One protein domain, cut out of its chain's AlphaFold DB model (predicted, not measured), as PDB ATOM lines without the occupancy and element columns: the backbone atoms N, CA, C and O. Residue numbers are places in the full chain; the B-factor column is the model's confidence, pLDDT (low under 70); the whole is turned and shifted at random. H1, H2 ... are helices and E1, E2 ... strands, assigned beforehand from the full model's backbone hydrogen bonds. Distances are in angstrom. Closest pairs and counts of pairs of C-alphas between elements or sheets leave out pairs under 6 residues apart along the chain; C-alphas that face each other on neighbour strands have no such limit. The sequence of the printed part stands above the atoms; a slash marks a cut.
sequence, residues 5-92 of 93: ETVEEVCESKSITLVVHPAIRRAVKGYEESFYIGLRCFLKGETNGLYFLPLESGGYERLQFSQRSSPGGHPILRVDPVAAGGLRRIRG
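What this domain is: This is residues 5 to 92 of the 93 residues of an uncharacterized protein of Microvirga sp. BSC39 (UniProt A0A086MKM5). A curled, strongly twisted sheet of four strands forms a trough, with helices H1, H3 and H4 over one face and no named helix over the opposite face. H2 packs on H4 and only grazes the sheet. The 88 printed residues hold four named helices and four strands, in the order H1 E1 H2 H3 E2 E3 E4 H4; the mixed sheet runs E1 E4 E3 E2. The class is mixed, helices and strands, and the whole is compact, with a radius of gyration of the C-alphas of 12.8 A and spans of 39 by 26 by 22 A.

How they stand to each other: E2, residues 50 to 54, E3, residues 60 to 69, and E4, residues 75 to 81, form a meander, each strand the antiparallel neighbour of the one before, through the hairpins E2 and E3, E3 and E4. N 53 and O 61 are 2.8 A apart, and N 66 and O 78 are 2.9 A apart, within hydrogen-bond range. E1, residues 17 to 20, is an edge strand parallel to E4, with N 19 and O 77 at 2.8 A. H3, residues 32 to 43, is on the sheet at a height of 9.0 A, along the strands, over E2 and only just over E3, where 3 of its C-alphas fall; the closest C-alphas of H3 and E2 are those of Gly 38 and Tyr 51, 6.5 A. H1, residues 5 to 13, is on the same face at a height of 8.5 A, and is close to H3 but not clearly touching, the closest C-alphas being those of Val 7 and Tyr 36, 6.1 A. H4, residues 86 to 91, also on that face, runs across the strands over E3, at 70 degrees on the local plane. H2, residues 22 to 27, touches H4 about perpendicular at 77 degrees, with the C-alphas of Ala 23 and Arg 91 closest at 6.1 A. E1, H2, H3 and E2 form a split strand-helix-strand unit, two strands running the same way with E4 and E3 between them, and its crossover is left-handed. In H1, H2, H3 and H4 every O i to N i+4 pair is within hydrogen-bond range.

Where its parts are: H1 begins at C-alpha 5, (-7.513, 97.856, 357.040), and is 12.1 A long. E3, the longest strand, measures 28.7 A from C-alpha 60 to C-alpha 69, at (-26.208, 104.002, 346.624). E4 measures 19.7 A, H3 16.1 A and E2 13.1 A. H4 ends at C-alpha 91, (-21.098, 83.450, 364.797).

The domain as a whole: The C-alphas of Gly 58 and Gly 72 are the two farthest apart, 40.9 A. The printed part has no cut and no long link. Its mean pLDDT is 94.8, and no printed residue is under 70.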
ATOM      1  N   GLU A   5      -7.621  96.403 357.236       91.38
ATOM      2  CA  GLU A   5      -7.513  97.856 357.040       91.38
ATOM      3  C   GLU A   5      -7.183  98.191 355.582       91.38
ATOM      4  O   GLU A   5      -7.734  99.138 355.038       91.38
ATOM      5  N   THR A   6      -6.405  97.358 354.879       91.50
ATOM      6  CA  THR A   6      -6.142  97.564 353.443       91.50
ATOM      7  C   THR A   6      -7.423  97.494 352.598       91.50
ATOM      8  O   THR A   6      -7.535  98.140 351.555       91.50
ATOM      9  N   VAL A   7      -8.426  96.722 353.033       91.62
ATOM     10  CA  VAL A   7      -9.748  96.715 352.391       91.62
ATOM     11  C   VAL A   7     -10.475  98.037 352.643       91.62
ATOM     12  O   VAL A   7     -11.083  98.584 351.718       91.62
ATOM     13  N   GLU A   8     -10.408  98.544 353.876       93.12
ATOM     14  CA  GLU A   8     -11.001  99.821 354.285       93.12
ATOM     15  C   GLU A   8     -10.375 100.980 353.486       93.12
ATOM     16  O   GLU A   8     -11.108 101.725 352.835       93.12
ATOM     17  N   GLU A   9      -9.044 101.036 353.390       94.12
ATOM     18  CA  GLU A   9      -8.279 102.027 352.616       94.12
ATOM     19  C   GLU A   9      -8.636 102.023 351.119       94.12
ATOM     20  O   GLU A   9      -8.792 103.071 350.485       94.12
ATOM     21  N   VAL A  10      -8.803 100.843 350.509       92.81
ATOM     22  CA  VAL A  10      -9.206 100.755 349.095       92.81
ATOM     23  C   VAL A  10     -10.636 101.246 348.877       92.81
ATOM     24  O   VAL A  10     -10.910 101.857 347.842       92.81
ATOM     25  N   CYS A  11     -11.548 101.001 349.816       94.00
ATOM     26  CA  CYS A  11     -12.899 101.547 349.725       94.00
ATOM     27  C   CYS A  11     -12.876 103.071 349.907       94.00
ATOM     28  O   CYS A  11     -13.454 103.791 349.090       94.00
ATOM     29  N   GLU A  12     -12.132 103.563 350.898       94.50
ATOM     30  CA  GLU A  12     -11.982 104.988 351.196       94.50
ATOM     31  C   GLU A  12     -11.369 105.767 350.025       94.50
ATOM     32  O   GLU A  12     -11.939 106.768 349.591       94.50
ATOM     33  N   SER A  13     -10.289 105.263 349.417       94.81
ATOM     34  CA  SER A  13      -9.660 105.880 348.232       94.81
ATOM     35  C   SER A  13     -10.584 105.975 347.010       94.81
ATOM     36  O   SER A  13     -10.331 106.757 346.096       94.81
ATOM     37  N   LYS A  14     -11.667 105.189 346.983       93.12
ATOM     38  CA  LYS A  14     -12.712 105.214 345.949       93.12
ATOM     39  C   LYS A  14     -13.966 105.975 346.387       93.12
ATOM     40  O   LYS A  14     -14.963 105.949 345.668       93.12
ATOM     41  N   SER A  15     -13.934 106.612 347.558       95.44
ATOM     42  CA  SER A  15     -15.082 107.257 348.204       95.44
ATOM     43  C   SER A  15     -16.274 106.313 348.410       95.44
ATOM     44  O   SER A  15     -17.424 106.743 348.379       95.44
ATOM     45  N   ILE A  16     -15.999 105.020 348.610       97.00
ATOM     46  CA  ILE A  16     -16.990 103.974 348.866       97.00
ATOM     47  C   ILE A  16     -17.060 103.712 350.368       97.00
ATOM     48  O   ILE A  16     -16.057 103.392 351.002       97.00
ATOM     49  N   THR A  17     -18.260 103.758 350.942       96.62
ATOM     50  CA  THR A  17     -18.474 103.312 352.323       96.62
ATOM     51  C   THR A  17     -18.521 101.785 352.378       96.62
ATOM     52  O   THR A  17     -19.430 101.171 351.813       96.62
ATOM     53  N   LEU A  18     -17.575 101.162 353.082       96.75
ATOM     54  CA  LEU A  18     -17.612  99.729 353.373       96.75
ATOM     55  C   LEU A  18     -18.557  99.449 354.547       96.75
ATOM     56  O   LEU A  18     -18.390  99.983 355.640       96.75
ATOM     57  N   VAL A  19     -19.531  98.568 354.335       96.94
ATOM     58  CA  VAL A  19     -20.467  98.114 355.365       96.94
ATOM     59  C   VAL A  19     -20.337  96.604 355.512       96.94
ATOM     60  O   VAL A  19     -20.763  95.831 354.652       96.94
ATOM     61  N   VAL A  20     -19.760  96.183 356.635       96.75
ATOM     62  CA  VAL A  20     -19.541  94.777 356.980       96.75
ATOM     63  C   VAL A  20     -19.996  94.517 358.412       96.75
ATOM     64  O   VAL A  20     -19.752  95.314 359.317       96.75
ATOM     65  N   HIS A  21     -20.666  93.389 358.642       96.69
ATOM     66  CA  HIS A  21     -21.047  93.001 359.998       96.69
ATOM     67  C   HIS A  21     -19.798  92.603 360.821       96.69
ATOM     68  O   HIS A  21     -18.955  91.868 360.301       96.69
ATOM     69  N   PRO A  22     -19.683  92.961 362.119       95.56
ATOM     70  CA  PRO A  22     -18.501  92.641 362.933       95.56
ATOM     71  C   PRO A  22     -18.129  91.151 362.976       95.56
ATOM     72  O   PRO A  22     -16.953  90.805 362.978       95.56
ATOM     73  N   ALA A  23     -19.126  90.260 362.977       95.88
ATOM     74  CA  ALA A  23     -18.897  88.812 362.905       95.88
ATOM     75  C   ALA A  23     -18.207  88.379 361.597       95.88
ATOM     76  O   ALA A  23     -17.307  87.553 361.638       95.88
ATOM     77  N   ILE A  24     -18.574  88.985 360.459       96.12
ATOM     78  CA  ILE A  24     -17.920  88.726 359.169       96.12
ATOM     79  C   ILE A  24     -16.484  89.248 359.208       96.12
ATOM     80  O   ILE A  24     -15.567  88.516 358.857       96.12
ATOM     81  N   ARG A  25     -16.272  90.479 359.703       95.19
ATOM     82  CA  ARG A  25     -14.924  91.059 359.856       95.19
ATOM     83  C   ARG A  25     -14.006  90.149 360.673       95.19
ATOM     84  O   ARG A  25     -12.862  89.946 360.291       95.19
ATOM     85  N   ARG A  26     -14.504  89.595 361.784       94.38
ATOM     86  CA  ARG A  26     -13.738  88.646 362.604       94.38
ATOM     87  C   ARG A  26     -13.449  87.344 361.865       94.38
ATOM     88  O   ARG A  26     -12.314  86.895 361.903       94.38
ATOM     89  N   ALA A  27     -14.443  86.772 361.190       94.62
ATOM     90  CA  ALA A  27     -14.286  85.498 360.495       94.62
ATOM     91  C   ALA A  27     -13.355  85.578 359.270       94.62
ATOM     92  O   ALA A  27     -12.742  84.586 358.903       94.62
ATOM     93  N   VAL A  28     -13.207  86.757 358.654       95.25
ATOM     94  CA  VAL A  28     -12.244  86.993 357.561       95.25
ATOM     95  C   VAL A  28     -10.787  86.992 358.052       95.25
ATOM     96  O   VAL A  28      -9.873  86.902 357.235       95.25
ATOM     97  N   LYS A  29     -10.537  87.068 359.365       93.31
ATOM     98  CA  LYS A  29      -9.177  87.084 359.914       93.31
ATOM     99  C   LYS A  29      -8.413  85.807 359.539       93.31
ATOM    100  O   LYS A  29      -8.903  84.708 359.771       93.31
ATOM    101  N   GLY A  30      -7.209  85.955 358.991       92.25
ATOM    102  CA  GLY A  30      -6.415  84.862 358.411       92.25
ATOM    103  C   GLY A  30      -6.714  84.574 356.933       92.25
ATOM    104  O   GLY A  30      -5.995  83.797 356.307       92.25
ATOM    105  N   TYR A  31      -7.738  85.210 356.360       94.44
ATOM    106  CA  TYR A  31      -8.136  85.102 354.955       94.44
ATOM    107  C   TYR A  31      -8.194  86.473 354.258       94.44
ATOM    108  O   TYR A  31      -8.825  86.617 353.209       94.44
ATOM    109  N   GLU A  32      -7.535  87.492 354.816       94.38
ATOM    110  CA  GLU A  32      -7.605  88.882 354.358       94.38
ATOM    111  C   GLU A  32      -7.163  89.033 352.902       94.38
ATOM    112  O   GLU A  32      -7.797  89.755 352.138       94.38
ATOM    113  N   GLU A  33      -6.110  88.323 352.492       94.31
ATOM    114  CA  GLU A  33      -5.606  88.363 351.118       94.31
ATOM    115  C   GLU A  33      -6.631  87.826 350.111       94.31
ATOM    116  O   GLU A  33      -6.927  88.488 349.115       94.31
ATOM    117  N   SER A  34      -7.228  86.662 350.384       95.38
ATOM    118  CA  SER A  34      -8.225  86.072 349.482       95.38
ATOM    119  C   SER A  34      -9.491  86.927 349.410       95.38
ATOM    120  O   SER A  34     -10.051  87.128 348.328       95.38
ATOM    121  N   PHE A  35      -9.908  87.489 350.547       96.38
ATOM    122  CA  PHE A  35     -11.025  88.422 350.625       96.38
ATOM    123  C   PHE A  35     -10.746  89.699 349.823       96.38
ATOM    124  O   PHE A  35     -11.579  90.129 349.023       96.38
ATOM    125  N   TYR A  36      -9.553  90.274 349.990       95.38
ATOM    126  CA  TYR A  36      -9.107  91.464 349.275       95.38
ATOM    127  C   TYR A  36      -9.083  91.248 347.759       95.38
ATOM    128  O   TYR A  36      -9.599  92.086 347.017       95.38
ATOM    129  N   ILE A  37      -8.548  90.117 347.287       95.19
ATOM    130  CA  ILE A  37      -8.542  89.764 345.860       95.19
ATOM    131  C   ILE A  37      -9.973  89.701 345.321       95.19
ATOM    132  O   ILE A  37     -10.283  90.371 344.333       95.19
ATOM    133  N   GLY A  38     -10.866  88.970 345.996       96.00
ATOM    134  CA  GLY A  38     -12.266  88.850 345.582       96.00
ATOM    135  C   GLY A  38     -12.968  90.208 345.492       96.00
ATOM    136  O   GLY A  38     -13.657  90.493 344.511       96.00
ATOM    137  N   LEU A  39     -12.745  91.072 346.483       95.75
ATOM    138  CA  LEU A  39     -13.301  92.424 346.524       95.75
ATOM    139  C   LEU A  39     -12.755  93.301 345.392       95.75
ATOM    140  O   LEU A  39     -13.519  94.011 344.741       95.75
ATOM    141  N   ARG A  40     -11.448  93.246 345.115       95.12
ATOM    142  CA  ARG A  40     -10.823  94.000 344.018       95.12
ATOM    143  C   ARG A  40     -11.372  93.580 342.663       95.12
ATOM    144  O   ARG A  40     -11.664  94.459 341.854       95.12
ATOM    145  N   CYS A  41     -11.529  92.281 342.429       96.00
ATOM    146  CA  CYS A  41     -12.126  91.766 341.200       96.00
ATOM    147  C   CYS A  41     -13.588  92.215 341.063       96.00
ATOM    148  O   CYS A  41     -13.988  92.699 340.005       96.00
ATOM    149  N   PHE A  42     -14.368  92.170 342.148       97.06
ATOM    150  CA  PHE A  42     -15.742  92.673 342.143       97.06
ATOM    151  C   PHE A  42     -15.822  94.172 341.821       97.06
ATOM    152  O   PHE A  42     -16.585  94.574 340.947       97.06
ATOM    153  N   LEU A  43     -14.993  95.006 342.459       94.88
ATOM    154  CA  LEU A  43     -14.963  96.454 342.209       94.88
ATOM    155  C   LEU A  43     -14.527  96.828 340.783       94.88
ATOM    156  O   LEU A  43     -14.773  97.952 340.352       94.88
ATOM    157  N   LYS A  44     -13.870  95.916 340.064       95.44
ATOM    158  CA  LYS A  44     -13.517  96.072 338.649       95.44
ATOM    159  C   LYS A  44     -14.566  95.501 337.687       95.44
ATOM    160  O   LYS A  44     -14.386  95.611 336.480       95.44
ATOM    161  N   GLY A  45     -15.636  94.887 338.197       96.12
ATOM    162  CA  GLY A  45     -16.642  94.206 337.379       96.12
ATOM    163  C   GLY A  45     -16.173  92.867 336.801       96.12
ATOM    164  O   GLY A  45     -16.781  92.365 335.863       96.12
ATOM    165  N   GLU A  46     -15.101  92.282 337.342       97.25
ATOM    166  CA  GLU A  46     -14.536  91.010 336.865       97.25
ATOM    167  C   GLU A  46     -15.295  89.793 337.423       97.25
ATOM    168  O   GLU A  46     -15.174  88.687 336.899       97.25
ATOM    169  N   THR A  47     -16.076  89.967 338.495       95.69
ATOM    170  CA  THR A  47     -16.835  88.888 339.144       95.69
ATOM    171  C   THR A  47     -18.234  89.341 339.540       95.69
ATOM    172  O   THR A  47     -18.533  90.529 339.637       95.69
ATOM    173  N   ASN A  48     -19.092  88.368 339.848       94.25
ATOM    174  CA  ASN A  48     -20.420  88.606 340.408       94.25
ATOM    175  C   ASN A  48     -20.408  88.908 341.920       94.25
ATOM    176  O   ASN A  48     -21.477  88.982 342.515       94.25
ATOM    177  N   GLY A  49     -19.236  89.052 342.549       96.06
ATOM    178  CA  GLY A  49     -19.106  89.431 343.958       96.06
ATOM    179  C   GLY A  49     -19.285  88.307 344.979       96.06
ATOM    180  O   GLY A  49     -19.403  88.603 346.165       96.06
ATOM    181  N   LEU A  50     -19.312  87.036 344.569       97.88
ATOM    182  CA  LEU A  50     -19.345  85.922 345.519       97.88
ATOM    183  C   LEU A  50     -17.973  85.672 346.154       97.88
ATOM    184  O   LEU A  50     -16.960  85.576 345.461       97.88
ATOM    185  N   TYR A  51     -17.965  85.483 347.471       97.69
ATOM    186  CA  TYR A  51     -16.803  85.060 348.245       97.69
ATOM    187  C   TYR A  51     -17.166  83.879 349.149       97.69
ATOM    188  O   TYR A  51     -18.230  83.856 349.769       97.69
ATOM    189  N   PHE A  52     -16.278  82.892 349.228       97.06
ATOM    190  CA  PHE A  52     -16.462  81.682 350.025       97.06
ATOM    191  C   PHE A  52     -15.627  81.811 351.297       97.06
ATOM    192  O   PHE A  52     -14.414  81.634 351.256       97.06
ATOM    193  N   LEU A  53     -16.278  82.155 352.407       96.69
ATOM    194  CA  LEU A  53     -15.651  82.338 353.712       96.69
ATOM    195  C   LEU A  53     -15.510  80.981 354.415       96.69
ATOM    196  O   LEU A  53     -16.544  80.393 354.746       96.69
ATOM    197  N   PRO A  54     -14.291  80.486 354.685       94.94
ATOM    198  CA  PRO A  54     -14.108  79.269 355.469       94.94
ATOM    199  C   PRO A  54     -14.636  79.449 356.897       94.94
ATOM    200  O   PRO A  54     -14.442  80.501 357.506       94.94
ATOM    201  N   LEU A  55     -15.306  78.427 357.431       91.88
ATOM    202  CA  LEU A  55     -15.807  78.420 358.808       91.88
ATOM    203  C   LEU A  55     -14.920  77.540 359.693       91.88
ATOM    204  O   LEU A  55     -14.452  76.490 359.254       91.88
ATOM    205  N   GLU A  56     -14.740  77.926 360.957       85.75
ATOM    206  CA  GLU A  56     -13.959  77.145 361.932       85.75
ATOM    207  C   GLU A  56     -14.559  75.755 362.194       85.75
ATOM    208  O   GLU A  56     -13.831  74.791 362.409       85.75
ATOM    209  N   SER A  57     -15.887  75.629 362.111       83.44
ATOM    210  CA  SER A  57     -16.613  74.357 362.229       83.44
ATOM    211  C   SER A  57     -16.459  73.434 361.012       83.44
ATOM    212  O   SER A  57     -16.985  72.320 361.012       83.44
ATOM    213  N   GLY A  58     -15.739  73.879 359.979       86.00
ATOM    214  CA  GLY A  58     -15.608  73.202 358.697       86.00
ATOM    215  C   GLY A  58     -16.602  73.712 357.650       86.00
ATOM    216  O   GLY A  58     -17.677  74.232 357.950       86.00
ATOM    217  N   GLY A  59     -16.230  73.560 356.378       91.75
ATOM    218  CA  GLY A  59     -17.009  74.066 355.248       91.75
ATOM    219  C   GLY A  59     -16.840  75.572 355.026       91.75
ATOM    220  O   GLY A  59     -15.821  76.160 355.387       91.75
ATOM    221  N   TYR A  60     -17.830  76.187 354.376       95.19
ATOM    222  CA  TYR A  60     -17.802  77.608 354.038       95.19
ATOM    223  C   TYR A  60     -19.192  78.251 354.099       95.19
ATOM    224  O   TYR A  60     -20.208  77.609 353.823       95.19
ATOM    225  N   GLU A  61     -19.230  79.552 354.381       96.88
ATOM    226  CA  GLU A  61     -20.391  80.410 354.148       96.88
ATOM    227  C   GLU A  61     -20.177  81.241 352.880       96.88
ATOM    228  O   GLU A  61     -19.074  81.707 352.596       96.88
ATOM    229  N   ARG A  62     -21.244  81.457 352.107       97.69
ATOM    230  CA  ARG A  62     -21.176  82.323 350.926       97.69
ATOM    231  C   ARG A  62     -21.506  83.749 351.326       97.69
ATOM    232  O   ARG A  62     -22.616  84.019 351.786       97.69
ATOM    233  N   LEU A  63     -20.563  84.650 351.107       98.25
ATOM    234  CA  LEU A  63     -20.755  86.088 351.206       98.25
ATOM    235  C   LEU A  63     -20.982  86.674 349.814       98.25
ATOM    236  O   LEU A  63     -20.426  86.198 348.825       98.25
ATOM    237  N   GLN A  64     -21.789  87.723 349.758       98.19
ATOM    238  CA  GLN A  64     -22.053  88.505 348.566       98.19
ATOM    239  C   GLN A  64     -21.562  89.931 348.786       98.19
ATOM    240  O   GLN A  64     -22.007  90.625 349.705       98.19
ATOM    241  N   PHE A  65     -20.684  90.382 347.899       98.25
ATOM    242  CA  PHE A  65     -20.376  91.788 347.713       98.25
ATOM    243  C   PHE A  65     -21.486  92.429 346.889       98.25
ATOM    244  O   PHE A  65     -21.866  91.925 345.834       98.25
ATOM    245  N   SER A  66     -22.036  93.536 347.373       97.31
ATOM    246  CA  SER A  66     -23.063  94.282 346.652       97.31
ATOM    247  C   SER A  66     -22.767  95.770 346.693       97.31
ATOM    248  O   SER A  66     -22.441  96.317 347.746       97.31
ATOM    249  N   GLN A  67     -22.884  96.425 345.540       96.31
ATOM    250  CA  GLN A  67     -22.857  97.879 345.462       96.31
ATOM    251  C   GLN A  67     -24.275  98.422 345.584       96.31
ATOM    252  O   GLN A  67     -25.221  97.895 344.997       96.31
ATOM    253  N   ARG A  68     -24.419  99.479 346.372       95.62
ATOM    254  CA  ARG A  68     -25.649 100.252 346.529       95.62
ATOM    255  C   ARG A  68     -25.305 101.732 346.532       95.62
ATOM    256  O   ARG A  68     -24.152 102.102 346.736       95.62
ATOM    257  N   SER A  69     -26.321 102.567 346.384       96.50
ATOM    258  CA  SER A  69     -26.208 104.002 346.624       96.50
ATOM    259  C   SER A  69     -27.048 104.372 347.838       96.50
ATOM    260  O   SER A  69     -28.150 103.851 348.022       96.50
ATOM    261  N   SER A  70     -26.528 105.258 348.683       92.88
ATOM    262  CA  SER A  70     -27.344 105.924 349.697       92.88
ATOM    263  C   SER A  70     -28.392 106.830 349.025       92.88
ATOM    264  O   SER A  70     -28.246 107.150 347.841       92.88
ATOM    265  N   PRO A  71     -29.417 107.313 349.754       94.38
ATOM    266  CA  PRO A  71     -30.348 108.310 349.218       94.38
ATOM    267  C   PRO A  71     -29.662 109.582 348.694       94.38
ATOM    268  O   PRO A  71     -30.175 110.221 347.784       94.38
ATOM    269  N   GLY A  72     -28.488 109.928 349.237       94.06
ATOM    270  CA  GLY A  72     -27.662 111.051 348.781       94.06
ATOM    271  C   GLY A  72     -26.711 110.718 347.624       94.06
ATOM    272  O   GLY A  72     -25.878 111.545 347.275       94.06
ATOM    273  N   GLY A  73     -26.780 109.514 347.050       94.06
ATOM    274  CA  GLY A  73     -25.936 109.098 345.925       94.06
ATOM    275  C   GLY A  73     -24.544 108.585 346.306       94.06
ATOM    276  O   GLY A  73     -23.768 108.231 345.421       94.06
ATOM    277  N   HIS A  74     -24.215 108.482 347.598       94.88
ATOM    278  CA  HIS A  74     -22.915 107.963 348.030       94.88
ATOM    279  C   HIS A  74     -22.818 106.450 347.783       94.88
ATOM    280  O   HIS A  74     -23.739 105.723 348.177       94.88
ATOM    281  N   PRO A  75     -21.731 105.952 347.167       97.19
ATOM    282  CA  PRO A  75     -21.575 104.530 346.911       97.19
ATOM    283  C   PRO A  75     -21.282 103.768 348.206       97.19
ATOM    284  O   PRO A  75     -20.461 104.165 349.032       97.19
ATOM    285  N   ILE A  76     -21.957 102.636 348.369       97.62
ATOM    286  CA  ILE A  76     -21.843 101.738 349.514       97.62
ATOM    287  C   ILE A  76     -21.484 100.352 348.990       97.62
ATOM    288  O   ILE A  76     -22.190  99.809 348.139       97.62
ATOM    289  N   LEU A  77     -20.431  99.755 349.541       97.88
ATOM    290  CA  LEU A  77     -20.109  98.346 349.359       97.88
ATOM    291  C   LEU A  77     -20.565  97.573 350.595       97.88
ATOM    292  O   LEU A  77     -20.017  97.748 351.681       97.88
ATOM    293  N   ARG A  78     -21.564  96.707 350.430       97.44
ATOM    294  CA  ARG A  78     -22.040  95.804 351.483       97.44
ATOM    295  C   ARG A  78     -21.497  94.402 351.302       97.44
ATOM    296  O   ARG A  78     -21.421  93.903 350.180       97.44
ATOM    297  N   VAL A  79     -21.199  93.769 352.431       98.00
ATOM    298  CA  VAL A  79     -20.801  92.365 352.517       98.00
ATOM    299  C   VAL A  79     -21.788  91.647 353.425       98.00
ATOM    300  O   VAL A  79     -21.793  91.862 354.638       98.00
ATOM    301  N   ASP A  80     -22.625  90.799 352.837       97.38
ATOM    302  CA  ASP A  80     -23.677  90.079 353.554       97.38
ATOM    303  C   ASP A  80     -23.646  88.582 353.200       97.38
ATOM    304  O   ASP A  80     -23.255  88.225 352.086       97.38
ATOM    305  N   PRO A  81     -24.065  87.677 354.101       97.56
ATOM    306  CA  PRO A  81     -24.245  86.274 353.755       97.56
ATOM    307  C   PRO A  81     -25.385  86.112 352.750       97.56
ATOM    308  O   PRO A  81     -26.428  86.753 352.870       97.56
ATOM    309  N   VAL A  82     -25.216  85.207 351.788       97.12
ATOM    310  CA  VAL A  82     -26.255  84.890 350.795       97.12
ATOM    311  C   VAL A  82     -27.446  84.199 351.461       97.12
ATOM    312  O   VAL A  82     -28.598  84.437 351.107       97.12
ATOM    313  N   ALA A  83     -27.182  83.316 352.426       94.81
ATOM    314  CA  ALA A  83     -28.225  82.582 353.126       94.81
ATOM    315  C   ALA A  83     -28.773  83.381 354.317       94.81
ATOM    316  O   ALA A  83     -28.008  83.920 355.116       94.81
ATOM    317  N   ALA A  84     -30.092  83.335 354.533       90.38
ATOM    318  CA  ALA A  84     -30.759  83.997 355.663       90.38
ATOM    319  C   ALA A  84     -30.232  83.560 357.052       90.38
ATOM    320  O   ALA A  84     -30.328  84.301 358.027       90.38
ATOM    321  N   GLY A  85     -29.667  82.352 357.159       92.81
ATOM    322  CA  GLY A  85     -29.023  81.837 358.373       92.81
ATOM    323  C   GLY A  85     -27.503  82.018 358.421       92.81
ATOM    324  O   GLY A  85     -26.894  81.665 359.428       92.81
ATOM    325  N   GLY A  86     -26.878  82.556 357.372       94.38
ATOM    326  CA  GLY A  86     -25.420  82.581 357.245       94.38
ATOM    327  C   GLY A  86     -24.738  83.378 358.351       94.38
ATOM    328  O   GLY A  86     -23.696  82.976 358.853       94.38
ATOM    329  N   LEU A  87     -25.370  84.454 358.829       95.38
ATOM    330  CA  LEU A  87     -24.799  85.249 359.915       95.38
ATOM    331  C   LEU A  87     -24.775  84.505 361.259       95.38
ATOM    332  O   LEU A  87     -23.876  84.761 362.051       95.38
ATOM    333  N   ARG A  88     -25.740  83.608 361.512       94.06
ATOM    334  CA  ARG A  88     -25.743  82.733 362.700       94.06
ATOM    335  C   ARG A  88     -24.615  81.709 362.607       94.06
ATOM    336  O   ARG A  88     -23.793  81.628 363.509       94.06
ATOM    337  N   ARG A  89     -24.467  81.070 361.441       92.62
ATOM    338  CA  ARG A  89     -23.370  80.122 361.182       92.62
ATOM    339  C   ARG A  89     -21.986  80.746 361.340       92.62
ATOM    340  O   ARG A  89     -21.115  80.128 361.933       92.62
ATOM    341  N   ILE A  90     -21.797  81.981 360.872       94.19
ATOM    342  CA  ILE A  90     -20.535  82.723 361.042       94.19
ATOM    343  C   ILE A  90     -20.244  83.038 362.517       94.19
ATOM    344  O   ILE A  90     -19.083  83.139 362.900       94.19
ATOM    345  N   ARG A  91     -21.272  83.228 363.351       92.19
ATOM    346  CA  ARG A  91     -21.098  83.450 364.797       92.19
ATOM    347  C   ARG A  91     -20.828  82.159 365.568       92.19
ATOM    348  O   ARG A  91     -20.264  82.249 366.652       92.19
ATOM    349  N   GLY A  92     -21.204  81.010 365.006       84.75
ATOM    350  CA  GLY A  92     -21.206  79.728 365.708       84.75
ATOM    351  C   GLY A  92     -22.445  79.509 366.585       84.75
ATOM    352  O   GLY A  92     -22.363  78.718 367.519       84.75
TER     353      GLY A  92